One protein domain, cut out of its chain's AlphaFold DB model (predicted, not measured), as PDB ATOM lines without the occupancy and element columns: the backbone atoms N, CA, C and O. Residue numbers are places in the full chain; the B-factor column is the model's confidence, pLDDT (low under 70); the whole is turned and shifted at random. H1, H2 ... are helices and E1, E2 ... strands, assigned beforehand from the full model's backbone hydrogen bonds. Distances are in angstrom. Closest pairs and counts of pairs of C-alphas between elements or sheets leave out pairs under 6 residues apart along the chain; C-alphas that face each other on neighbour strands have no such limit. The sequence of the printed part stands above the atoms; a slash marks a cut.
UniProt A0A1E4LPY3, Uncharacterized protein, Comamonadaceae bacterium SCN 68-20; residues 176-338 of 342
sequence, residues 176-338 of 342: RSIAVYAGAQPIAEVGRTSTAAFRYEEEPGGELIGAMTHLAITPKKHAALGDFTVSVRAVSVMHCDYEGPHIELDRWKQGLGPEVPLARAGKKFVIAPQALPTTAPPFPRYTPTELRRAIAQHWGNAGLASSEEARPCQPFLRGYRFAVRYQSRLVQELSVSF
ATOM      1  N   ARG A 176      92.037  75.759  -6.922       84.62
ATOM      2  CA  ARG A 176      92.719  75.699  -8.223       84.62
ATOM      3  C   ARG A 176      91.882  76.376  -9.301       84.62
ATOM      4  O   ARG A 176      92.375  77.250 -10.002       84.62
ATOM      5  N   SER A 177      90.607  76.012  -9.375       87.88
ATOM      6  CA  SER A 177      89.648  76.623 -10.288       87.88
ATOM      7  C   SER A 177      88.258  76.689  -9.676       87.88
ATOM      8  O   SER A 177      87.907  75.912  -8.779       87.88
ATOM      9  N   ILE A 178      87.480  77.641 -10.174       91.56
ATOM     10  CA  ILE A 178      86.062  77.819  -9.889       91.56
ATOM     11  C   ILE A 178      85.364  77.912 -11.243       91.56
ATOM     12  O   ILE A 178      85.753  78.734 -12.067       91.56
ATOM     13  N   ALA A 179      84.347  77.089 -11.476       92.25
ATOM     14  CA  ALA A 179      83.627  77.064 -12.746       92.25
ATOM     15  C   ALA A 179      82.110  77.019 -12.542       92.25
ATOM     16  O   ALA A 179      81.617  76.383 -11.607       92.25
ATOM     17  N   VAL A 180      81.381  77.689 -13.429       93.62
ATOM     18  CA  VAL A 180      79.914  77.717 -13.479       93.62
ATOM     19  C   VAL A 180      79.430  76.939 -14.693       93.62
ATOM     20  O   VAL A 180      80.001  77.063 -15.776       93.62
ATOM     21  N   TYR A 181      78.374  76.149 -14.501       94.19
ATOM     22  CA  TYR A 181      77.883  75.187 -15.484       94.19
ATOM     23  C   TYR A 181      76.388  75.339 -15.782       94.19
ATOM     24  O   TYR A 181      75.582  75.460 -14.855       94.19
ATOM     25  N   ALA A 182      76.015  75.179 -17.053       91.88
ATOM     26  CA  ALA A 182      74.658  74.854 -17.502       91.88
ATOM     27  C   ALA A 182      74.600  73.360 -17.844       91.88
ATOM     28  O   ALA A 182      75.210  72.897 -18.807       91.88
ATOM     29  N   GLY A 183      73.924  72.565 -17.012       89.75
ATOM     30  CA  GLY A 183      73.970  71.106 -17.122       89.75
ATOM     31  C   GLY A 183      75.405  70.572 -17.031       89.75
ATOM     32  O   GLY A 183      76.044  70.680 -15.985       89.75
ATOM     33  N   ALA A 184      75.904  69.980 -18.117       88.81
ATOM     34  CA  ALA A 184      77.279  69.481 -18.224       88.81
ATOM     35  C   ALA A 184      78.262  70.494 -18.845       88.81
ATOM     36  O   ALA A 184      79.472  70.287 -18.765       88.81
ATOM     37  N   GLN A 185      77.764  71.580 -19.441       88.44
ATOM     38  CA  GLN A 185      78.574  72.550 -20.175       88.44
ATOM     39  C   GLN A 185      79.137  73.621 -19.228       88.44
ATOM     40  O   GLN A 185      78.356  74.272 -18.525       88.44
ATOM     41  N   PRO A 186      80.465  73.831 -19.181       87.38
ATOM     42  CA  PRO A 186      81.044  74.972 -18.486       87.38
ATOM     43  C   PRO A 186      80.775  76.258 -19.279       87.38
ATOM     44  O   PRO A 186      80.967  76.299 -20.489       87.38
ATOM     45  N   ILE A 187      80.339  77.311 -18.590       87.38
ATOM     46  CA  ILE A 187      80.023  78.617 -19.194       87.38
ATOM     47  C   ILE A 187      81.128  79.624 -18.883       87.38
ATOM     48  O   ILE A 187      81.577  80.381 -19.741       87.38
ATOM     49  N   ALA A 188      81.592  79.613 -17.634       87.06
ATOM     50  CA  ALA A 188      82.631  80.502 -17.149       87.06
ATOM     51  C   ALA A 188      83.539  79.759 -16.172       87.06
ATOM     52  O   ALA A 188      83.070  78.957 -15.361       87.06
ATOM     53  N   GLU A 189      84.829  80.054 -16.224       87.31
ATOM     54  CA  GLU A 189      85.825  79.512 -15.310       87.31
ATOM     55  C   GLU A 189      86.810  80.598 -14.906       87.31
ATOM     56  O   GLU A 189      87.223  81.434 -15.703       87.31
ATOM     57  N   VAL A 190      87.209  80.577 -13.644       84.69
ATOM     58  CA  VAL A 190      88.288  81.407 -13.136       84.69
ATOM     59  C   VAL A 190      89.343  80.510 -12.505       84.69
ATOM     60  O   VAL A 190      89.052  79.645 -11.671       84.69
ATOM     61  N   GLY A 191      90.580  80.695 -12.957       78.94
ATOM     62  CA  GLY A 191      91.754  80.078 -12.359       78.94
ATOM     63  C   GLY A 191      92.189  80.819 -11.096       78.94
ATOM     64  O   GLY A 191      91.851  81.979 -10.880       78.94
ATOM     65  N   ARG A 192      92.996  80.153 -10.274       75.06
ATOM     66  CA  ARG A 192      93.571  80.656  -9.009       75.06
ATOM     67  C   ARG A 192      94.332  81.992  -9.074       75.06
ATOM     68  O   ARG A 192      94.608  82.567  -8.030       75.06
ATOM     69  N   THR A 193      94.718  82.464 -10.254       71.31
ATOM     70  CA  THR A 193      95.469  83.718 -10.459       71.31
ATOM     71  C   THR A 193      94.677  84.791 -11.182       71.31
ATOM     72  O   THR A 193      95.158  85.916 -11.306       71.31
ATOM     73  N   SER A 194      93.473  84.472 -11.656       69.94
ATOM     74  CA  SER A 194      92.705  85.399 -12.471       69.94
ATOM     75  C   SER A 194      91.715  86.193 -11.628       69.94
ATOM     76  O   SER A 194      90.948  85.651 -10.836       69.94
ATOM     77  N   THR A 195      91.699  87.503 -11.840       64.56
ATOM     78  CA  THR A 195      90.697  88.406 -11.263       64.56
ATOM     79  C   THR A 195      89.419  88.473 -12.100       64.56
ATOM     80  O   THR A 195      88.409  88.981 -11.622       64.56
ATOM     81  N   ALA A 196      89.438  87.932 -13.324       65.88
ATOM     82  CA  ALA A 196      88.288  87.869 -14.219       65.88
ATOM     83  C   ALA A 196      88.035  86.441 -14.718       65.88
ATOM     84  O   ALA A 196      88.955  85.643 -14.896       65.88
ATOM     85  N   ALA A 197      86.771  86.112 -14.958       69.31
ATOM     86  CA  ALA A 197      86.397  84.826 -15.527       69.31
ATOM     87  C   ALA A 197      86.809  84.745 -17.003       69.31
ATOM     88  O   ALA A 197      86.511  85.663 -17.765       69.31
ATOM     89  N   PHE A 198      87.419  83.633 -17.407       65.81
ATOM     90  CA  PHE A 198      87.398  83.200 -18.800       65.81
ATOM     91  C   PHE A 198      85.990  82.699 -19.130       65.81
ATOM     92  O   PHE A 198      85.365  82.003 -18.320       65.81
ATOM     93  N   ARG A 199      85.488  83.052 -20.311       70.25
ATOM     94  CA  ARG A 199      84.197  82.585 -20.818       70.25
ATOM     95  C   ARG A 199      84.445  81.641 -21.986       70.25
ATOM     96  O   ARG A 199      85.276  81.931 -22.838       70.25
ATOM     97  N   TYR A 200      83.740  80.513 -21.996       61.00
ATOM     98  CA  TYR A 200      83.883  79.507 -23.056       61.00
ATOM     99  C   TYR A 200      83.245  79.952 -24.380       61.00
ATOM    100  O   TYR A 200      83.620  79.462 -25.439       61.00
ATOM    101  N   GLU A 201      82.329  80.912 -24.305       58.84
ATOM    102  CA  GLU A 201      81.790  81.680 -25.423       58.84
ATOM    103  C   GLU A 201      82.068  83.157 -25.124       58.84
ATOM    104  O   GLU A 201      81.937  83.566 -23.966       58.84
ATOM    105  N   GLU A 202      82.457  83.955 -26.129       57.16
ATOM    106  CA  GLU A 202      82.695  85.403 -25.951       57.16
ATOM    107  C   GLU A 202      81.490  86.066 -25.258       57.16
ATOM    108  O   GLU A 202      81.639  86.841 -24.304       57.16
ATOM    109  N   GLU A 203      80.292  85.624 -25.647       62.47
ATOM    110  CA  GLU A 203      79.013  86.024 -25.086       62.47
ATOM    111  C   GLU A 203      78.107  84.801 -24.888       62.47
ATOM    112  O   GLU A 203      77.442  84.372 -25.831       62.47
ATOM    113  N   PRO A 204      78.060  84.205 -23.681       64.56
ATOM    114  CA  PRO A 204      77.168  83.083 -23.446       64.56
ATOM    115  C   PRO A 204      75.721  83.537 -23.638       64.56
ATOM    116  O   PRO A 204      75.266  84.484 -22.988       64.56
ATOM    117  N   GLY A 205      75.000  82.861 -24.534       72.38
ATOM    118  CA  GLY A 205      73.616  83.202 -24.851       72.38
ATOM    119  C   GLY A 205      72.721  83.221 -23.605       72.38
ATOM    120  O   GLY A 205      72.944  82.480 -22.641       72.38
ATOM    121  N   GLY A 206      71.669  84.047 -23.620       78.19
ATOM    122  CA  GLY A 206      70.750  84.185 -22.482       78.19
ATOM    123  C   GLY A 206      70.130  82.859 -22.021       78.19
ATOM    124  O   GLY A 206      69.890  82.683 -20.827       78.19
ATOM    125  N   GLU A 207      69.962  81.901 -22.935       81.88
ATOM    126  CA  GLU A 207      69.521  80.536 -22.634       81.88
ATOM    127  C   GLU A 207      70.504  79.786 -21.724       81.88
ATOM    128  O   GLU A 207      70.088  79.208 -20.721       81.88
ATOM    129  N   LEU A 208      71.811  79.844 -22.010       83.12
ATOM    130  CA  LEU A 208      72.842  79.193 -21.193       83.12
ATOM    131  C   LEU A 208      72.932  79.824 -19.805       83.12
ATOM    132  O   LEU A 208      73.009  79.117 -18.800       83.12
ATOM    133  N   ILE A 209      72.880  81.157 -19.734       83.94
ATOM    134  CA  ILE A 209      72.915  81.877 -18.457       83.94
ATOM    135  C   ILE A 209      71.657  81.562 -17.629       83.94
ATOM    136  O   ILE A 209      71.755  81.321 -16.425       83.94
ATOM    137  N   GLY A 210      70.479  81.517 -18.256       84.50
ATOM    138  CA  GLY A 210      69.228  81.127 -17.598       84.50
ATOM    139  C   GLY A 210      69.194  79.657 -17.161       84.50
ATOM    140  O   GLY A 210      68.520  79.322 -16.190       84.50
ATOM    141  N   ALA A 211      69.961  78.791 -17.831       87.88
ATOM    142  CA  ALA A 211      70.067  77.362 -17.548       87.88
ATOM    143  C   ALA A 211      71.236  76.990 -16.612       87.88
ATOM    144  O   ALA A 211      71.573  75.808 -16.488       87.88
ATOM    145  N   MET A 212      71.871  77.957 -15.941       94.06
ATOM    146  CA  MET A 212      72.911  77.672 -14.947       94.06
ATOM    147  C   MET A 212      72.375  76.758 -13.837       94.06
ATOM    148  O   MET A 212      71.349  77.021 -13.219       94.06
ATOM    149  N   THR A 213      73.113  75.689 -13.549       95.62
ATOM    150  CA  THR A 213      72.683  74.628 -12.623       95.62
ATOM    151  C   THR A 213      73.542  74.537 -11.374       95.62
ATOM    152  O   THR A 213      73.048  74.208 -10.295       95.62
ATOM    153  N   HIS A 214      74.849  74.776 -11.494       96.88
ATOM    154  CA  HIS A 214      75.759  74.667 -10.364       96.88
ATOM    155  C   HIS A 214      77.069  75.417 -10.579       96.88
ATOM    156  O   HIS A 214      77.505  75.659 -11.706       96.88
ATOM    157  N   LEU A 215      77.722  75.711  -9.460       96.56
ATOM    158  CA  LEU A 215      79.116  76.115  -9.387       96.56
ATOM    159  C   LEU A 215      79.942  74.961  -8.802       96.56
ATOM    160  O   LEU A 215      79.547  74.325  -7.819       96.56
ATOM    161  N   ALA A 216      81.099  74.688  -9.394       95.44
ATOM    162  CA  ALA A 216      82.067  73.719  -8.902       95.44
ATOM    163  C   ALA A 216      83.355  74.431  -8.481       95.44
ATOM    164  O   ALA A 216      83.834  75.335  -9.165       95.44
ATOM    165  N   ILE A 217      83.922  73.998  -7.357       93.69
ATOM    166  CA  ILE A 217      85.227  74.452  -6.875       93.69
ATOM    167  C   ILE A 217      86.152  73.247  -6.880       93.69
ATOM    168  O   ILE A 217      85.843  72.223  -6.271       93.69
ATOM    169  N   THR A 218      87.303  73.385  -7.531       91.38
ATOM    170  CA  THR A 218      88.400  72.426  -7.416       91.38
ATOM    171  C   THR A 218      89.325  72.909  -6.301       91.38
ATOM    172  O   THR A 218      90.114  73.824  -6.540       91.38
ATOM    173  N   PRO A 219      89.252  72.363  -5.073       89.31
ATOM    174  CA  PRO A 219      90.101  72.817  -3.979       89.31
ATOM    175  C   PRO A 219      91.565  72.413  -4.197       89.31
ATOM    176  O   PRO A 219      91.888  71.495  -4.958       89.31
ATOM    177  N   LYS A 220      92.481  73.073  -3.485       87.12
ATOM    178  CA  LYS A 220      93.839  72.539  -3.316       87.12
ATOM    179  C   LYS A 220      93.840  71.334  -2.377       87.12
ATOM    180  O   LYS A 220      92.927  71.167  -1.581       87.12
ATOM    181  N   LYS A 221      94.904  70.521  -2.434       77.44
ATOM    182  CA  LYS A 221      95.041  69.255  -1.678       77.44
ATOM    183  C   LYS A 221      94.762  69.401  -0.172       77.44
ATOM    184  O   LYS A 221      94.299  68.452   0.444       77.44
ATOM    185  N   HIS A 222      95.034  70.576   0.395       81.94
ATOM    186  CA  HIS A 222      94.878  70.865   1.823       81.94
ATOM    187  C   HIS A 222      93.613  71.661   2.175       81.94
ATOM    188  O   HIS A 222      93.360  71.878   3.354       81.94
ATOM    189  N   ALA A 223      92.828  72.105   1.190       86.69
ATOM    190  CA  ALA A 223      91.601  72.858   1.429       86.69
ATOM    191  C   ALA A 223      90.399  71.910   1.395       86.69
ATOM    192  O   ALA A 223      90.198  71.180   0.419       86.69
ATOM    193  N   ALA A 224      89.574  71.922   2.441       87.69
ATOM    194  CA  ALA A 224      88.342  71.153   2.440       87.69
ATOM    195  C   ALA A 224      87.243  71.939   1.722       87.69
ATOM    196  O   ALA A 224      87.036  73.126   1.962       87.69
ATOM    197  N   LEU A 225      86.460  71.265   0.875       88.25
ATOM    198  CA  LEU A 225      85.331  71.911   0.196       88.25
ATOM    199  C   LEU A 225      84.279  72.451   1.187       88.25
ATOM    200  O   LEU A 225      83.517  73.347   0.847       88.25
ATOM    201  N   GLY A 226      84.216  71.899   2.405       90.31
ATOM    202  CA  GLY A 226      83.312  72.364   3.466       90.31
ATOM    203  C   GLY A 226      83.639  73.740   4.036       90.31
ATOM    204  O   GLY A 226      82.753  74.359   4.609       90.31
ATOM    205  N   ASP A 227      84.855  74.234   3.820       94.25
ATOM    206  CA  ASP A 227      85.272  75.561   4.272       94.25
ATOM    207  C   ASP A 227      84.852  76.668   3.295       94.25
ATOM    208  O   ASP A 227      85.022  77.856   3.580       94.25
ATOM    209  N   PHE A 228      84.319  76.284   2.130       96.50
ATOM    210  CA  PHE A 228      83.826  77.208   1.124       96.50
ATOM    211  C   PHE A 228      82.334  77.480   1.291       96.50
ATOM    212  O   PHE A 228      81.519  76.566   1.427       96.50
ATOM    213  N   THR A 229      81.971  78.749   1.157       97.12
ATOM    214  CA  THR A 229      80.585  79.193   1.003       97.12
ATOM    215  C   THR A 229      80.459  79.990  -0.279       97.12
ATOM    216  O   THR A 229      81.337  80.798  -0.597       97.12
ATOM    217  N   VAL A 230      79.356  79.794  -0.991       97.56
ATOM    218  CA  VAL A 230      79.084  80.480  -2.251       97.56
ATOM    219  C   VAL A 230      77.728  81.139  -2.158       97.56
ATOM    220  O   VAL A 230      76.768  80.539  -1.679       97.56
ATOM    221  N   SER A 231      77.650  82.363  -2.643       97.69
ATOM    222  CA  SER A 231      76.398  83.085  -2.784       97.69
ATOM    223  C   SER A 231      76.318  83.734  -4.149       97.69
ATOM    224  O   SER A 231      77.340  84.176  -4.670       97.69
ATOM    225  N   VAL A 232      75.116  83.849  -4.693       97.31
ATOM    226  CA  VAL A 232      74.856  84.538  -5.956       97.31
ATOM    227  C   VAL A 232      73.956  85.744  -5.722       97.31
ATOM    228  O   VAL A 232      73.127  85.748  -4.814       97.31
ATOM    229  N   ARG A 233      74.117  86.780  -6.539       95.81
ATOM    230  CA  ARG A 233      73.176  87.898  -6.622       95.81
ATOM    231  C   ARG A 233      73.050  88.382  -8.058       95.81
ATOM    232  O   ARG A 233      74.027  88.356  -8.807       95.81
ATOM    233  N   ALA A 234      71.866  88.859  -8.418       95.50
ATOM    234  CA  ALA A 234      71.658  89.557  -9.678       95.50
ATOM    235  C   ALA A 234      72.306  90.946  -9.654       95.50
ATOM    236  O   ALA A 234      72.404  91.586  -8.601       95.50
ATOM    237  N   VAL A 235      72.731  91.407 -10.824       94.88
ATOM    238  CA  VAL A 235      73.353  92.713 -11.040       94.88
ATOM    239  C   VAL A 235      72.585  93.434 -12.137       94.88
ATOM    240  O   VAL A 235      72.352  92.856 -13.197       94.88
ATOM    241  N   SER A 236      72.212  94.690 -11.906       94.75
ATOM    242  CA  SER A 236      71.748  95.592 -12.961       94.75
ATOM    243  C   SER A 236      72.778  96.665 -13.257       94.75
ATOM    244  O   SER A 236      73.442  97.164 -12.346       94.75
ATOM    245  N   VAL A 237      72.902  97.032 -14.528       94.25
ATOM    246  CA  VAL A 237      73.692  98.190 -14.964       94.25
ATOM    247  C   VAL A 237      72.836  99.070 -15.869       94.25
ATOM    248  O   VAL A 237      71.726  98.688 -16.241       94.25
ATOM    249  N   MET A 238      73.309 100.276 -16.170       94.38
ATOM    250  CA  MET A 238      72.632 101.148 -17.126       94.38
ATOM    251  C   MET A 238      72.979 100.708 -18.548       94.38
ATOM    252  O   MET A 238      74.165 100.619 -18.870       94.38
ATOM    253  N   HIS A 239      71.961 100.470 -19.370       91.19
ATOM    254  CA  HIS A 239      72.099 100.218 -20.802       91.19
ATOM    255  C   HIS A 239      71.427 101.338 -21.575       91.19
ATOM    256  O   HIS A 239      70.312 101.735 -21.231       91.19
ATOM    257  N   CYS A 240      72.114 101.847 -22.589       89.75
ATOM    258  CA  CYS A 240      71.612 102.898 -23.458       89.75
ATOM    259  C   CYS A 240      71.562 102.393 -24.892       89.75
ATOM    260  O   CYS A 240      72.595 102.067 -25.477       89.75
ATOM    261  N   ASP A 241      70.350 102.382 -25.431       84.19
ATOM    262  CA  ASP A 241      70.064 102.000 -26.804       84.19
ATOM    263  C   ASP A 241      69.873 103.259 -27.665       84.19
ATOM    264  O   ASP A 241      68.766 103.772 -27.825       84.19
ATOM    265  N   TYR A 242      70.986 103.846 -28.107       76.38
ATOM    266  CA  TYR A 242      71.019 105.071 -28.909       76.38
ATOM    267  C   TYR A 242      71.762 104.819 -30.223       76.38
ATOM    268  O   TYR A 242      72.683 104.009 -30.239       76.38
ATOM    269  N   GLU A 243      71.379 105.523 -31.298       62.75
ATOM    270  CA  GLU A 243      71.943 105.383 -32.651       62.75
ATOM    271  C   GLU A 243      73.482 105.245 -32.626       62.75
ATOM    272  O   GLU A 243      74.203 106.211 -32.372       62.75
ATOM    273  N   GLY A 244      73.981 104.023 -32.858       63.38
ATOM    274  CA  GLY A 244      75.387 103.658 -32.663       63.38
ATOM    275  C   GLY A 244      75.549 102.304 -31.955       63.38
ATOM    276  O   GLY A 244      74.596 101.529 -31.896       63.38
ATOM    277  N   PRO A 245      76.752 101.981 -31.441       63.94
ATOM    278  CA  PRO A 245      76.949 100.804 -30.601       63.94
ATOM    279  C   PRO A 245      76.169 100.981 -29.297       63.94
ATOM    280  O   PRO A 245      76.343 102.002 -28.623       63.94
ATOM    281  N   HIS A 246      75.359  99.994 -28.910       77.56
ATOM    282  CA  HIS A 246      74.737  99.994 -27.586       77.56
ATOM    283  C   HIS A 246      75.825 100.082 -26.513       77.56
ATOM    284  O   HIS A 246      76.863  99.421 -26.608       77.56
ATOM    285  N   ILE A 247      75.589 100.891 -25.479       85.88
ATOM    286  CA  ILE A 247      76.549 101.039 -24.383       85.88
ATOM    287  C   ILE A 247      76.002 100.475 -23.083       85.88
ATOM    288  O   ILE A 247      74.866 100.729 -22.679       85.88
ATOM    289  N   GLU A 248      76.877  99.766 -22.382       88.06
ATOM    290  CA  GLU A 248      76.667  99.312 -21.017       88.06
ATOM    291  C   GLU A 248      77.614 100.076 -20.090       88.06
ATOM    292  O   GLU A 248      78.841 100.022 -20.213       88.06
ATOM    293  N   LEU A 249      77.061 100.791 -19.112       90.00
ATOM    294  CA  LEU A 249      77.857 101.562 -18.156       90.00
ATOM    295  C   LEU A 249      78.280 100.695 -16.958       90.00
ATOM    296  O   LEU A 249      78.020 101.039 -15.802       90.00
ATOM    297  N   ASP A 250      78.966  99.581 -17.233       84.88
ATOM    298  CA  ASP A 250      79.370  98.561 -16.248       84.88
ATOM    299  C   ASP A 250      80.183  99.126 -15.066       84.88
ATOM    300  O   ASP A 250      80.137  98.588 -13.957       84.88
ATOM    301  N   ARG A 251      80.932 100.215 -15.288       83.19
ATOM    302  CA  ARG A 251      81.849 100.825 -14.305       83.19
ATOM    303  C   ARG A 251      81.285 102.049 -13.576       83.19
ATOM    304  O   ARG A 251      81.992 102.619 -12.750       83.19
ATOM    305  N   TRP A 252      80.057 102.480 -13.871       92.12
ATOM    306  CA  TRP A 252      79.499 103.704 -13.285       92.12
ATOM    307  C   TRP A 252      78.718 103.447 -11.992       92.12
ATOM    308  O   TRP A 252      79.125 103.870 -10.912       92.12
ATOM    309  N   LYS A 253      77.574 102.771 -12.102       94.19
ATOM    310  CA  LYS A 253      76.689 102.410 -10.991       94.19
ATOM    311  C   LYS A 253      76.117 101.030 -11.279       94.19
ATOM    312  O   LYS A 253      75.888 100.685 -12.435       94.19
ATOM    313  N   GLN A 254      75.885 100.257 -10.224       94.62
ATOM    314  CA  GLN A 254      75.325  98.914 -10.330       94.62
ATOM    315  C   GLN A 254      74.223  98.730  -9.289       94.62
ATOM    316  O   GLN A 254      74.409  99.076  -8.120       94.62
ATOM    317  N   GLY A 255      73.083  98.186  -9.706       95.69
ATOM    318  CA  GLY A 255      72.075  97.668  -8.790       95.69
ATOM    319  C   GLY A 255      72.438  96.249  -8.382       95.69
ATOM    320  O   GLY A 255      72.875  95.450  -9.208       95.69
ATOM    321  N   LEU A 256      72.289  95.934  -7.099       95.19
ATOM    322  CA  LEU A 256      72.601  94.616  -6.558       95.19
ATOM    323  C   LEU A 256      71.336  94.014  -5.956       95.19
ATOM    324  O   LEU A 256      70.709  94.617  -5.085       95.19
ATOM    325  N   GLY A 257      70.981  92.819  -6.418       94.94
ATOM    326  CA  GLY A 257      69.927  92.019  -5.809       94.94
ATOM    327  C   GLY A 257      70.329  91.482  -4.428       94.94
ATOM    328  O   GLY A 257      71.487  91.625  -4.012       94.94
ATOM    329  N   PRO A 258      69.385  90.840  -3.717       94.94
ATOM    330  CA  PRO A 258      69.697  90.147  -2.472       94.94
ATOM    331  C   PRO A 258      70.753  89.058  -2.703       94.94
ATOM    332  O   PRO A 258      70.797  88.426  -3.759       94.94
ATOM    333  N   GLU A 259      71.607  88.841  -1.702       95.50
ATOM    334  CA  GLU A 259      72.571  87.739  -1.714       95.50
ATOM    335  C   GLU A 259      71.852  86.429  -1.372       95.50
ATOM    336  O   GLU A 259      71.293  86.289  -0.284       95.50
ATOM    337  N   VAL A 260      71.868  85.475  -2.302       96.81
ATOM    338  CA  VAL A 260      71.260  84.152  -2.142       96.81
ATOM    339  C   VAL A 260      72.372  83.127  -1.901       96.81
ATOM    340  O   VAL A 260      73.171  82.877  -2.809       96.81
ATOM    341  N   PRO A 261      72.475  82.526  -0.702       96.88
ATOM    342  CA  PRO A 261      73.453  81.477  -0.439       96.88
ATOM    343  C   PRO A 261      73.099  80.207  -1.222       96.88
ATOM    344  O   PRO A 261      71.943  79.789  -1.264       96.88
ATOM    345  N   LEU A 262      74.103  79.580  -1.831       97.50
ATOM    346  CA  LEU A 262      73.930  78.351  -2.596       97.50
ATOM    347  C   LEU A 262      74.087  77.129  -1.694       97.50
ATOM    348  O   LEU A 262      75.081  76.985  -0.975       97.50
ATOM    349  N   ALA A 263      73.124  76.213  -1.770       95.44
ATOM    350  CA  ALA A 263      73.193  74.948  -1.056       95.44
ATOM    351  C   ALA A 263      74.277  74.047  -1.660       95.44
ATOM    352  O   ALA A 263      74.440  73.959  -2.878       95.44
ATOM    353  N   ARG A 264      75.006  73.328  -0.806       94.75
ATOM    354  CA  ARG A 264      75.996  72.347  -1.251       94.75
ATOM    355  C   ARG A 264      75.344  70.978  -1.433       94.75
ATOM    356  O   ARG A 264      74.734  70.463  -0.501       94.75
ATOM    357  N   ALA A 265      75.563  70.355  -2.587       92.25
ATOM    358  CA  ALA A 265      75.193  68.973  -2.872       92.25
ATOM    359  C   ALA A 265      76.430  68.205  -3.361       92.25
ATOM    360  O   ALA A 265      76.918  68.400  -4.478       92.25
ATOM    361  N   GLY A 266      76.987  67.349  -2.497       89.56
ATOM    362  CA  GLY A 266      78.238  66.641  -2.777       89.56
ATOM    363  C   GLY A 266      79.396  67.610  -3.043       89.56
ATOM    364  O   GLY A 266      79.785  68.378  -2.164       89.56
ATOM    365  N   LYS A 267      79.946  67.571  -4.262       89.31
ATOM    366  CA  LYS A 267      81.076  68.416  -4.697       89.31
ATOM    367  C   LYS A 267      80.660  69.728  -5.385       89.31
ATOM    368  O   LYS A 267      81.505  70.401  -5.966       89.31
ATOM    369  N   LYS A 268      79.368  70.069  -5.368       94.69
ATOM    370  CA  LYS A 268      78.788  71.175  -6.144       94.69
ATOM    371  C   LYS A 268      78.015  72.140  -5.248       94.69
ATOM    372  O   LYS A 268      77.435  71.722  -4.245       94.69
ATOM    373  N   PHE A 269      77.962  73.404  -5.649       97.31
ATOM    374  CA  PHE A 269      77.056  74.418  -5.110       97.31
ATOM    375  C   PHE A 269      75.895  74.582  -6.087       97.31
ATOM    376  O   PHE A 269      76.101  74.999  -7.224       97.31
ATOM    377  N   VAL A 270      74.697  74.181  -5.674       97.31
ATOM    378  CA  VAL A 270      73.512  74.125  -6.535       97.31
ATOM    379  C   VAL A 270      72.958  75.526  -6.736       97.31
ATOM    380  O   VAL A 270      72.708  76.245  -5.769       97.31
ATOM    381  N   ILE A 271      72.739  75.886  -7.997       96.75
ATOM    382  CA  ILE A 271      72.064  77.114  -8.398       96.75
ATOM    383  C   ILE A 271      70.610  76.737  -8.663       96.75
ATOM    384  O   ILE A 271      70.281  76.134  -9.679       96.75
ATOM    385  N   ALA A 272      69.745  77.024  -7.695       91.88
ATOM    386  CA  ALA A 272      68.318  76.794  -7.859       91.88
ATOM    387  C   ALA A 272      67.703  77.906  -8.735       91.88
ATOM    388  O   ALA A 272      68.182  79.040  -8.656       91.88
ATOM    389  N   PRO A 273      66.642  77.643  -9.521       87.94
ATOM    390  CA  PRO A 273      66.065  78.634 -10.437       87.94
ATOM    391  C   PRO A 273      65.722  79.977  -9.776       87.94
ATOM    392  O   PRO A 273      65.991  81.036 -10.328       87.94
ATOM    393  N   GLN A 274      65.215  79.956  -8.541       88.75
ATOM    394  CA  GLN A 274      64.882  81.162  -7.778       88.75
ATOM    395  C   GLN A 274      66.094  82.021  -7.382       88.75
ATOM    396  O   GLN A 274      65.928  83.177  -7.004       88.75
ATOM    397  N   ALA A 275      67.311  81.469  -7.437       90.88
ATOM    398  CA  ALA A 275      68.542  82.217  -7.199       90.88
ATOM    399  C   ALA A 275      68.942  83.083  -8.411       90.88
ATOM    400  O   ALA A 275      69.823  83.933  -8.285       90.88
ATOM    401  N   LEU A 276      68.288  82.875  -9.561       91.06
ATOM    402  CA  LEU A 276      68.524  83.566 -10.826       91.06
ATOM    403  C   LEU A 276      67.276  84.361 -11.246       91.06
ATOM    404  O   LEU A 276      66.546  83.947 -12.149       91.06
ATOM    405  N   PRO A 277      66.963  85.486 -10.576       89.75
ATOM    406  CA  PRO A 277      65.816  86.296 -10.962       89.75
ATOM    407  C   PRO A 277      66.001  86.867 -12.374       89.75
ATOM    408  O   PRO A 277      67.042  87.434 -12.691       89.75
ATOM    409  N   THR A 278      64.952  86.783 -13.191       87.94
ATOM    410  CA  THR A 278      64.938  87.277 -14.581       87.94
ATOM    411  C   THR A 278      64.676  88.781 -14.695       87.94
ATOM    412  O   THR A 278      64.730  89.345 -15.783       87.94
ATOM    413  N   THR A 279      64.407  89.453 -13.576       89.88
ATOM    414  CA  THR A 279      64.159  90.896 -13.511       89.88
ATOM    415  C   THR A 279      65.368  91.640 -12.959       89.88
ATOM    416  O   THR A 279      65.985  91.201 -11.986       89.88
ATOM    417  N   ALA A 280      65.657  92.814 -13.521       91.75
ATOM    418  CA  ALA A 280      66.729  93.681 -13.047       91.75
ATOM    419  C   ALA A 280      66.510  94.091 -11.573       91.75
ATOM    420  O   ALA A 280      65.416  94.545 -11.225       91.75
ATOM    421  N   PRO A 281      67.522  93.972 -10.689       94.50
ATOM    422  CA  PRO A 281      67.416  94.499  -9.333       94.50
ATOM    423  C   PRO A 281      67.330  96.037  -9.330       94.50
ATOM    424  O   PRO A 281      67.777  96.676 -10.292       94.50
ATOM    425  N   PRO A 282      66.821  96.646  -8.239       95.12
ATOM    426  CA  PRO A 282      66.726  98.095  -8.112       95.12
ATOM    427  C   PRO A 282      68.062  98.784  -8.393       95.12
ATOM    428  O   PRO A 282      69.087  98.464  -7.787       95.12
ATOM    429  N   PHE A 283      68.037  99.745  -9.310       96.12
ATOM    430  CA  PHE A 283      69.216 100.515  -9.676       96.12
ATOM    431  C   PHE A 283      69.387 101.727  -8.747       96.12
ATOM    432  O   PHE A 283      68.384 102.344  -8.363       96.12
ATOM    433  N   PRO A 284      70.624 102.106  -8.373       96.38
ATOM    434  CA  PRO A 284      70.855 103.279  -7.542       96.38
ATOM    435  C   PRO A 284      70.283 104.544  -8.185       96.38
ATOM    436  O   PRO A 284      70.390 104.741  -9.395       96.38
ATOM    437  N   ARG A 285      69.713 105.440  -7.368       96.19
ATOM    438  CA  ARG A 285      69.193 106.723  -7.863       96.19
ATOM    439  C   ARG A 285      70.292 107.512  -8.586       96.19
ATOM    440  O   ARG A 285      71.456 107.533  -8.168       96.19
ATOM    441  N   TYR A 286      69.895 108.181  -9.662       95.75
ATOM    442  CA  TYR A 286      70.752 109.049 -10.455       95.75
ATOM    443  C   TYR A 286      69.964 110.253 -10.973       95.75
ATOM    444  O   TYR A 286      68.740 110.224 -11.085       95.75
ATOM    445  N   THR A 287      70.689 111.318 -11.280       96.56
ATOM    446  CA  THR A 287      70.183 112.522 -11.934       96.56
ATOM    447  C   THR A 287      70.466 112.467 -13.440       96.56
ATOM    448  O   THR A 287      71.438 111.826 -13.858       96.56
ATOM    449  N   PRO A 288      69.692 113.185 -14.274       95.38
ATOM    450  CA  PRO A 288      69.967 113.276 -15.710       95.38
ATOM    451  C   PRO A 288      71.392 113.758 -16.022       95.38
ATOM    452  O   PRO A 288      72.030 113.269 -16.949       95.38
ATOM    453  N   THR A 289      71.924 114.688 -15.223       96.62
ATOM    454  CA  THR A 289      73.293 115.195 -15.383       96.62
ATOM    455  C   THR A 289      74.349 114.132 -15.085       96.62
ATOM    456  O   THR A 289      75.347 114.069 -15.800       96.62
ATOM    457  N   GLU A 290      74.152 113.288 -14.065       96.56
ATOM    458  CA  GLU A 290      75.087 112.191 -13.782       96.56
ATOM    459  C   GLU A 290      75.099 111.157 -14.912       96.56
ATOM    460  O   GLU A 290      76.180 110.750 -15.328       96.56
ATOM    461  N   LEU A 291      73.927 110.778 -15.437       96.25
ATOM    462  CA  LEU A 291      73.831 109.835 -16.556       96.25
ATOM    463  C   LEU A 291      74.556 110.375 -17.793       96.25
ATOM    464  O   LEU A 291      75.432 109.714 -18.341       96.25
ATOM    465  N   ARG A 292      74.268 111.621 -18.181       96.00
ATOM    466  CA  ARG A 292      74.916 112.264 -19.333       96.00
ATOM    467  C   ARG A 292      76.431 112.389 -19.166       96.00
ATOM    468  O   ARG A 292      77.170 112.301 -20.142       96.00
ATOM    469  N   ARG A 293      76.911 112.594 -17.936       95.69
ATOM    470  CA  ARG A 293      78.348 112.594 -17.635       95.69
ATOM    471  C   ARG A 293      78.953 111.201 -17.776       95.69
ATOM    472  O   ARG A 293      80.038 111.085 -18.329       95.69
ATOM    473  N   ALA A 294      78.273 110.167 -17.286       94.75
ATOM    474  CA  ALA A 294      78.753 108.792 -17.369       94.75
ATOM    475  C   ALA A 294      78.858 108.306 -18.824       94.75
ATOM    476  O   ALA A 294      79.841 107.661 -19.174       94.75
ATOM    477  N   ILE A 295      77.903 108.689 -19.676       93.31
ATOM    478  CA  ILE A 295      77.947 108.423 -21.121       93.31
ATOM    479  C   ILE A 295      79.145 109.133 -21.770       93.31
ATOM    480  O   ILE A 295      79.950 108.496 -22.440       93.31
ATOM    481  N   ALA A 296      79.334 110.433 -21.508       92.44
ATOM    482  CA  ALA A 296      80.493 111.161 -22.033       92.44
ATOM    483  C   ALA A 296      81.822 110.523 -21.589       92.44
ATOM    484  O   ALA A 296      82.720 110.336 -22.403       92.44
ATOM    485  N   GLN A 297      81.923 110.123 -20.317       92.31
ATOM    486  CA  GLN A 297      83.099 109.439 -19.771       92.31
ATOM    487  C   GLN A 297      83.348 108.071 -20.408       92.31
ATOM    488  O   GLN A 297      84.507 107.729 -20.627       92.31
ATOM    489  N   HIS A 298      82.295 107.305 -20.710       89.88
ATOM    490  CA  HIS A 298      82.412 106.022 -21.405       89.88
ATOM    491  C   HIS A 298      83.120 106.190 -22.756       89.88
ATOM    492  O   HIS A 298      84.030 105.429 -23.073       89.88
ATOM    493  N   TRP A 299      82.773 107.246 -23.491       88.75
ATOM    494  CA  TRP A 299      83.386 107.586 -24.775       88.75
ATOM    495  C   TRP A 299      84.712 108.356 -24.675       88.75
ATOM    496  O   TRP A 299      85.301 108.695 -25.696       88.75
ATOM    497  N   GLY A 300      85.190 108.673 -23.466       89.62
ATOM    498  CA  GLY A 300      86.379 109.511 -23.274       89.62
ATOM    499  C   GLY A 300      86.177 110.989 -23.643       89.62
ATOM    500  O   GLY A 300      87.149 111.729 -23.785       89.62
ATOM    501  N   ASN A 301      84.927 111.435 -23.777       89.75
ATOM    502  CA  ASN A 301      84.569 112.805 -24.122       89.75
ATOM    503  C   ASN A 301      84.555 113.715 -22.884       89.75
ATOM    504  O   ASN A 301      84.122 113.334 -21.793       89.75
ATOM    505  N   ALA A 302      84.978 114.968 -23.066       89.38
ATOM    506  CA  ALA A 302      84.792 116.010 -22.061       89.38
ATOM    507  C   ALA A 302      83.338 116.525 -22.065       89.38
ATOM    508  O   ALA A 302      82.687 116.583 -23.105       89.38
ATOM    509  N   GLY A 303      82.837 116.965 -20.905       92.19
ATOM    510  CA  GLY A 303      81.511 117.583 -20.787       92.19
ATOM    511  C   GLY A 303      80.377 116.593 -20.500       92.19
ATOM    512  O   GLY A 303      80.515 115.710 -19.654       92.19
ATOM    513  N   LEU A 304      79.216 116.811 -21.125       95.75
ATOM    514  CA  LEU A 304      78.005 116.005 -20.949       95.75
ATOM    515  C   LEU A 304      77.529 115.503 -22.314       95.75
ATOM    516  O   LEU A 304      77.451 116.299 -23.249       95.75
ATOM    517  N   ALA A 305      77.122 114.235 -22.383       92.88
ATOM    518  CA  ALA A 305      76.384 113.678 -23.516       92.88
ATOM    519  C   ALA A 305      75.110 114.487 -23.805       92.88
ATOM    520  O   ALA A 305      74.650 115.259 -22.951       92.88
ATOM    521  N   SER A 306      74.509 114.336 -24.984       92.31
ATOM    522  CA  SER A 306      73.247 115.021 -25.292       92.31
ATOM    523  C   SER A 306      72.098 114.470 -24.431       92.31
ATOM    524  O   SER A 306      72.190 113.401 -23.827       92.31
ATOM    525  N   SER A 307      70.997 115.219 -24.315       91.81
ATOM    526  CA  SER A 307      69.795 114.684 -23.658       91.81
ATOM    527  C   SER A 307      69.136 113.574 -24.485       91.81
ATOM    528  O   SER A 307      68.462 112.725 -23.913       91.81
ATOM    529  N   GLU A 308      69.324 113.581 -25.807       90.06
ATOM    530  CA  GLU A 308      68.788 112.565 -26.719       90.06
ATOM    531  C   GLU A 308      69.502 111.225 -26.538       90.06
ATOM    532  O   GLU A 308      68.830 110.203 -26.432       90.06
ATOM    533  N   GLU A 309      70.827 111.254 -26.376       88.81
ATOM    534  CA  GLU A 309      71.668 110.079 -26.113       88.81
ATOM    535  C   GLU A 309      71.351 109.431 -24.757       88.81
ATOM    536  O   GLU A 309      71.368 108.213 -24.613       88.81
ATOM    537  N   ALA A 310      70.991 110.239 -23.756       91.69
ATOM    538  CA  ALA A 310      70.621 109.745 -22.431       91.69
ATOM    539  C   ALA A 310      69.163 109.260 -22.323       91.69
ATOM    540  O   ALA A 310      68.818 108.562 -21.370       91.69
ATOM    541  N   ARG A 311      68.287 109.655 -23.254       91.25
ATOM    542  CA  ARG A 311      66.846 109.362 -23.208       91.25
ATOM    543  C   ARG A 311      66.496 107.864 -23.260       91.25
ATOM    544  O   ARG A 311      65.611 107.485 -22.498       91.25
ATOM    545  N   PRO A 312      67.118 107.021 -24.107       91.25
ATOM    546  CA  PRO A 312      66.794 105.593 -24.168       91.25
ATOM    547  C   PRO A 312      67.449 104.773 -23.048       91.25
ATOM    548  O   PRO A 312      67.237 103.566 -22.963       91.25
ATOM    549  N   CYS A 313      68.255 105.398 -22.186       92.62
ATOM    550  CA  CYS A 313      68.959 104.685 -21.135       92.62
ATOM    551  C   CYS A 313      68.014 104.181 -20.045       92.62
ATOM    552  O   CYS A 313      67.284 104.960 -19.422       92.62
ATOM    553  N   GLN A 314      68.113 102.893 -19.735       93.12
ATOM    554  CA  GLN A 314      67.375 102.270 -18.647       93.12
ATOM    555  C   GLN A 314      68.208 101.197 -17.936       93.12
ATOM    556  O   GLN A 314      69.082 100.569 -18.544       93.12
ATOM    557  N   PRO A 315      67.967 100.960 -16.633       93.81
ATOM    558  CA  PRO A 315      68.566  99.825 -15.956       93.81
ATOM    559  C   PRO A 315      68.111  98.509 -16.586       93.81
ATOM    560  O   PRO A 315      66.916  98.298 -16.785       93.81
ATOM    561  N   PHE A 316      69.048  97.599 -16.816       91.38
ATOM    562  CA  PHE A 316      68.755  96.256 -17.309       91.38
ATOM    563  C   PHE A 316      69.455  95.198 -16.457       91.38
ATOM    564  O   PHE A 316      70.376  95.502 -15.694       91.38
ATOM    565  N   LEU A 317      69.006  93.947 -16.559       91.88
ATOM    566  CA  LEU A 317      69.644  92.822 -15.888       91.88
ATOM    567  C   LEU A 317      70.951  92.480 -16.609       91.88
ATOM    568  O   LEU A 317      70.939  91.838 -17.653       91.88
ATOM    569  N   ARG A 318      72.081  92.864 -16.016       90.50
ATOM    570  CA  ARG A 318      73.412  92.582 -16.558       90.50
ATOM    571  C   ARG A 318      73.784  91.114 -16.435       90.50
ATOM    572  O   ARG A 318      74.474  90.582 -17.293       90.50
ATOM    573  N   GLY A 319      73.356  90.464 -15.357       92.31
ATOM    574  CA  GLY A 319      73.672  89.067 -15.083       92.31
ATOM    575  C   GLY A 319      73.812  88.786 -13.599       92.31
ATOM    576  O   GLY A 319      73.131  89.392 -12.770       92.31
ATOM    577  N   TYR A 320      74.716  87.870 -13.264       93.69
ATOM    578  CA  TYR A 320      74.860  87.317 -11.924       93.69
ATOM    579  C   TYR A 320      76.302  87.375 -11.442       93.69
ATOM    580  O   TYR A 320      77.242  87.097 -12.188       93.69
ATOM    581  N   ARG A 321      76.468  87.701 -10.159       93.62
ATOM    582  CA  ARG A 321      77.756  87.686  -9.469       93.62
ATOM    583  C   ARG A 321      77.758  86.639  -8.379       93.62
ATOM    584  O   ARG A 321      76.916  86.673  -7.482       93.62
ATOM    585  N   PHE A 322      78.735  85.752  -8.447       95.56
ATOM    586  CA  PHE A 322      79.010  84.743  -7.444       95.56
ATOM    587  C   PHE A 322      80.127  85.245  -6.539       95.56
ATOM    588  O   PHE A 322      81.223  85.534  -7.014       95.56
ATOM    589  N   ALA A 323      79.861  85.321  -5.241       95.81
ATOM    590  CA  ALA A 323      80.876  85.558  -4.228       95.81
ATOM    591  C   ALA A 323      81.277  84.214  -3.619       95.81
ATOM    592  O   ALA A 323      80.451  83.512  -3.028       95.81
ATOM    593  N   VAL A 324      82.550  83.858  -3.772       95.69
ATOM    594  CA  VAL A 324      83.138  82.643  -3.213       95.69
ATOM    595  C   VAL A 324      83.992  83.036  -2.022       95.69
ATOM    596  O   VAL A 324      84.959  83.795  -2.140       95.69
ATOM    597  N   ARG A 325      83.627  82.510  -0.857       96.06
ATOM    598  CA  ARG A 325      84.342  82.748   0.394       96.06
ATOM    599  C   ARG A 325      84.937  81.446   0.907       96.06
ATOM    600  O   ARG A 325      84.304  80.403   0.791       96.06
ATOM    601  N   TYR A 326      86.129  81.524   1.482       95.31
ATOM    602  CA  TYR A 326      86.795  80.434   2.189       95.31
ATOM    603  C   TYR A 326      87.020  80.884   3.626       95.31
ATOM    604  O   TYR A 326      87.631  81.932   3.840       95.31
ATOM    605  N   GLN A 327      86.484  80.144   4.598       94.38
ATOM    606  CA  GLN A 327      86.542  80.515   6.019       94.38
ATOM    607  C   GLN A 327      86.086  81.972   6.248       94.38
ATOM    608  O   GLN A 327      86.772  82.778   6.872       94.38
ATOM    609  N   SER A 328      84.940  82.332   5.658       91.75
ATOM    610  CA  SER A 328      84.325  83.675   5.690       91.75
ATOM    611  C   SER A 328      85.076  84.797   4.958       91.75
ATOM    612  O   SER A 328      84.512  85.873   4.763       91.75
ATOM    613  N   ARG A 329      86.303  84.571   4.478       94.00
ATOM    614  CA  ARG A 329      87.038  85.544   3.663       94.00
ATOM    615  C   ARG A 329      86.619  85.437   2.202       94.00
ATOM    616  O   ARG A 329      86.655  84.348   1.639       94.00
ATOM    617  N   LEU A 330      86.288  86.562   1.565       92.94
ATOM    618  CA  LEU A 330      86.118  86.625   0.110       92.94
ATOM    619  C   LEU A 330      87.443  86.283  -0.576       92.94
ATOM    620  O   LEU A 330      88.449  86.962  -0.362       92.94
ATOM    621  N   VAL A 331      87.436  85.209  -1.364       91.75
ATOM    622  CA  VAL A 331      88.613  84.747  -2.112       91.75
ATOM    623  C   VAL A 331      88.444  84.906  -3.613       91.75
ATOM    624  O   VAL A 331      89.450  84.991  -4.305       91.75
ATOM    625  N   GLN A 332      87.206  84.972  -4.112       91.62
ATOM    626  CA  GLN A 332      86.938  85.218  -5.524       91.62
ATOM    627  C   GLN A 332      85.538  85.793  -5.741       91.62
ATOM    628  O   GLN A 332      84.580  85.388  -5.076       91.62
ATOM    629  N   GLU A 333      85.416  86.669  -6.735       90.88
ATOM    630  CA  GLU A 333      84.140  87.000  -7.367       90.88
ATOM    631  C   GLU A 333      84.146  86.530  -8.825       90.88
ATOM    632  O   GLU A 333      85.143  86.667  -9.533       90.88
ATOM    633  N   LEU A 334      83.034  85.951  -9.270       89.38
ATOM    634  CA  LEU A 334      82.832  85.527 -10.652       89.38
ATOM    635  C   LEU A 334      81.571  86.199 -11.190       89.38
ATOM    636  O   LEU A 334      80.521  86.117 -10.557       89.38
ATOM    637  N   SER A 335      81.666  86.822 -12.360       88.25
ATOM    638  CA  SER A 335      80.524  87.450 -13.026       88.25
ATOM    639  C   SER A 335      80.187  86.701 -14.310       88.25
ATOM    640  O   SER A 335      81.043  86.550 -15.182       88.25
ATOM    641  N   VAL A 336      78.935  86.267 -14.428       89.19
ATOM    642  CA  VAL A 336      78.355  85.740 -15.668       89.19
ATOM    643  C   VAL A 336      77.331  86.762 -16.131       89.19
ATOM    644  O   VAL A 336      76.365  87.025 -15.414       89.19
ATOM    645  N   SER A 337      77.570  87.365 -17.289       86.50
ATOM    646  CA  SER A 337      76.769  88.487 -17.770       86.50
ATOM    647  C   SER A 337      76.138  88.170 -19.115       86.50
ATOM    648  O   SER A 337      76.802  87.571 -19.959       86.50
ATOM    649  N   PHE A 338      74.888  88.588 -19.298       83.25
ATOM    650  CA  PHE A 338      74.206  88.573 -20.590       83.25
ATOM    651  C   PHE A 338      74.941  89.494 -21.558       83.25
ATOM    652  O   PHE A 338      75.416  90.543 -21.125       83.25
TER     653      PHE A 338
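What this domain is: This is residues 176 to 338 of the 342 residues of an uncharacterized protein of Comamonadaceae bacterium SCN 68-20 (UniProt A0A1E4LPY3). Two strongly twisted sheets, E2 E1 E3 E6 E5 and E4 E7 E8, lie partly face to face as a sandwich with crossed strands, and the long strands E4 and E7 run on past it towards a small helical head of H2 and H3. Short H1 packs over E1, and residues 241 to 262 fold back along E4 through short pairings. The printed part has 163 residues, with three named helices and eight named strands in the order E1 E2 H1 E3 E4 E5 E6 H2 H3 E7 E8; the class is mixed, and both sheets are antiparallel. The whole is compact, with a radius of gyration of the C-alphas of 17.7 A, yet elongated, spanning 55 by 28 by 27 A.

How they stand to each other: E1, residues 176 to 182, forms a hairpin with E2, residues 185 to 191; N 180 and O 188 are 2.9 A apart, within hydrogen-bond range. H1, residues 206 to 210, is on their sheet, over E1 at a height over the sheet of 9.7 A; the closest C-alphas of H1 and E1 are those of Leu 208 and Ala 182, 6.0 A apart. E3, residues 212 to 219, is antiparallel to E1, with N 216 and O 179 at 2.8 A. E2, H1 and E3 make a split strand-helix-strand unit, two strands running the same way with E1 between them, and its crossover is right-handed. E5, residues 263 to 265, and E6, residues 268 to 270, form a hairpin, with N 270 and O 263 at 2.8 A; N 215 of E3 and O 269 of E6 are 2.9 A apart. In the other sheet, E4, residues 228 to 240, is antiparallel to E7, residues 314 to 326, with N 233 and O 321 at 3.0 A. E7 forms a hairpin with E8, residues 329 to 337, with N 322 and O 334 at 2.8 A. The facing parts of the two sheets are 9.5 A centre to centre, and their strands cross at 45 degrees. H1 only grazes this sheet. H2, residues 288 to 298, touches H3, residues 307 to 310, the closest C-alphas being those of Arg 292 and Ala 310, 5.9 A apart. In H1 and H2 every O i to N i+4 pair is within hydrogen-bond range; H3 is too short for such a pair.

Where its parts are: E1 begins at C-alpha 176, (92.719, 75.699, -8.223), and measures 20.3 A; E2 measures 17.1 A and E3 21.0 A. E4 measures 37.6 A, to C-alpha 240 at (71.612, 102.898, -23.458). H2 measures 15.5 A and E7 35.9 A. E8 measures 23.9 A and ends at C-alpha 337, (76.769, 88.487, -17.770).

The domain as a whole: The C-alphas of His 222 and Glu 308, the two farthest apart, are 56.9 A apart. The printed part has no cut. The links E2 to H1, E4 to E5 and E6 to H2 are long. The mean pLDDT of the printed part is 88.8; residues 194 to 198, 200 to 204 and 243 to 245 are under 70.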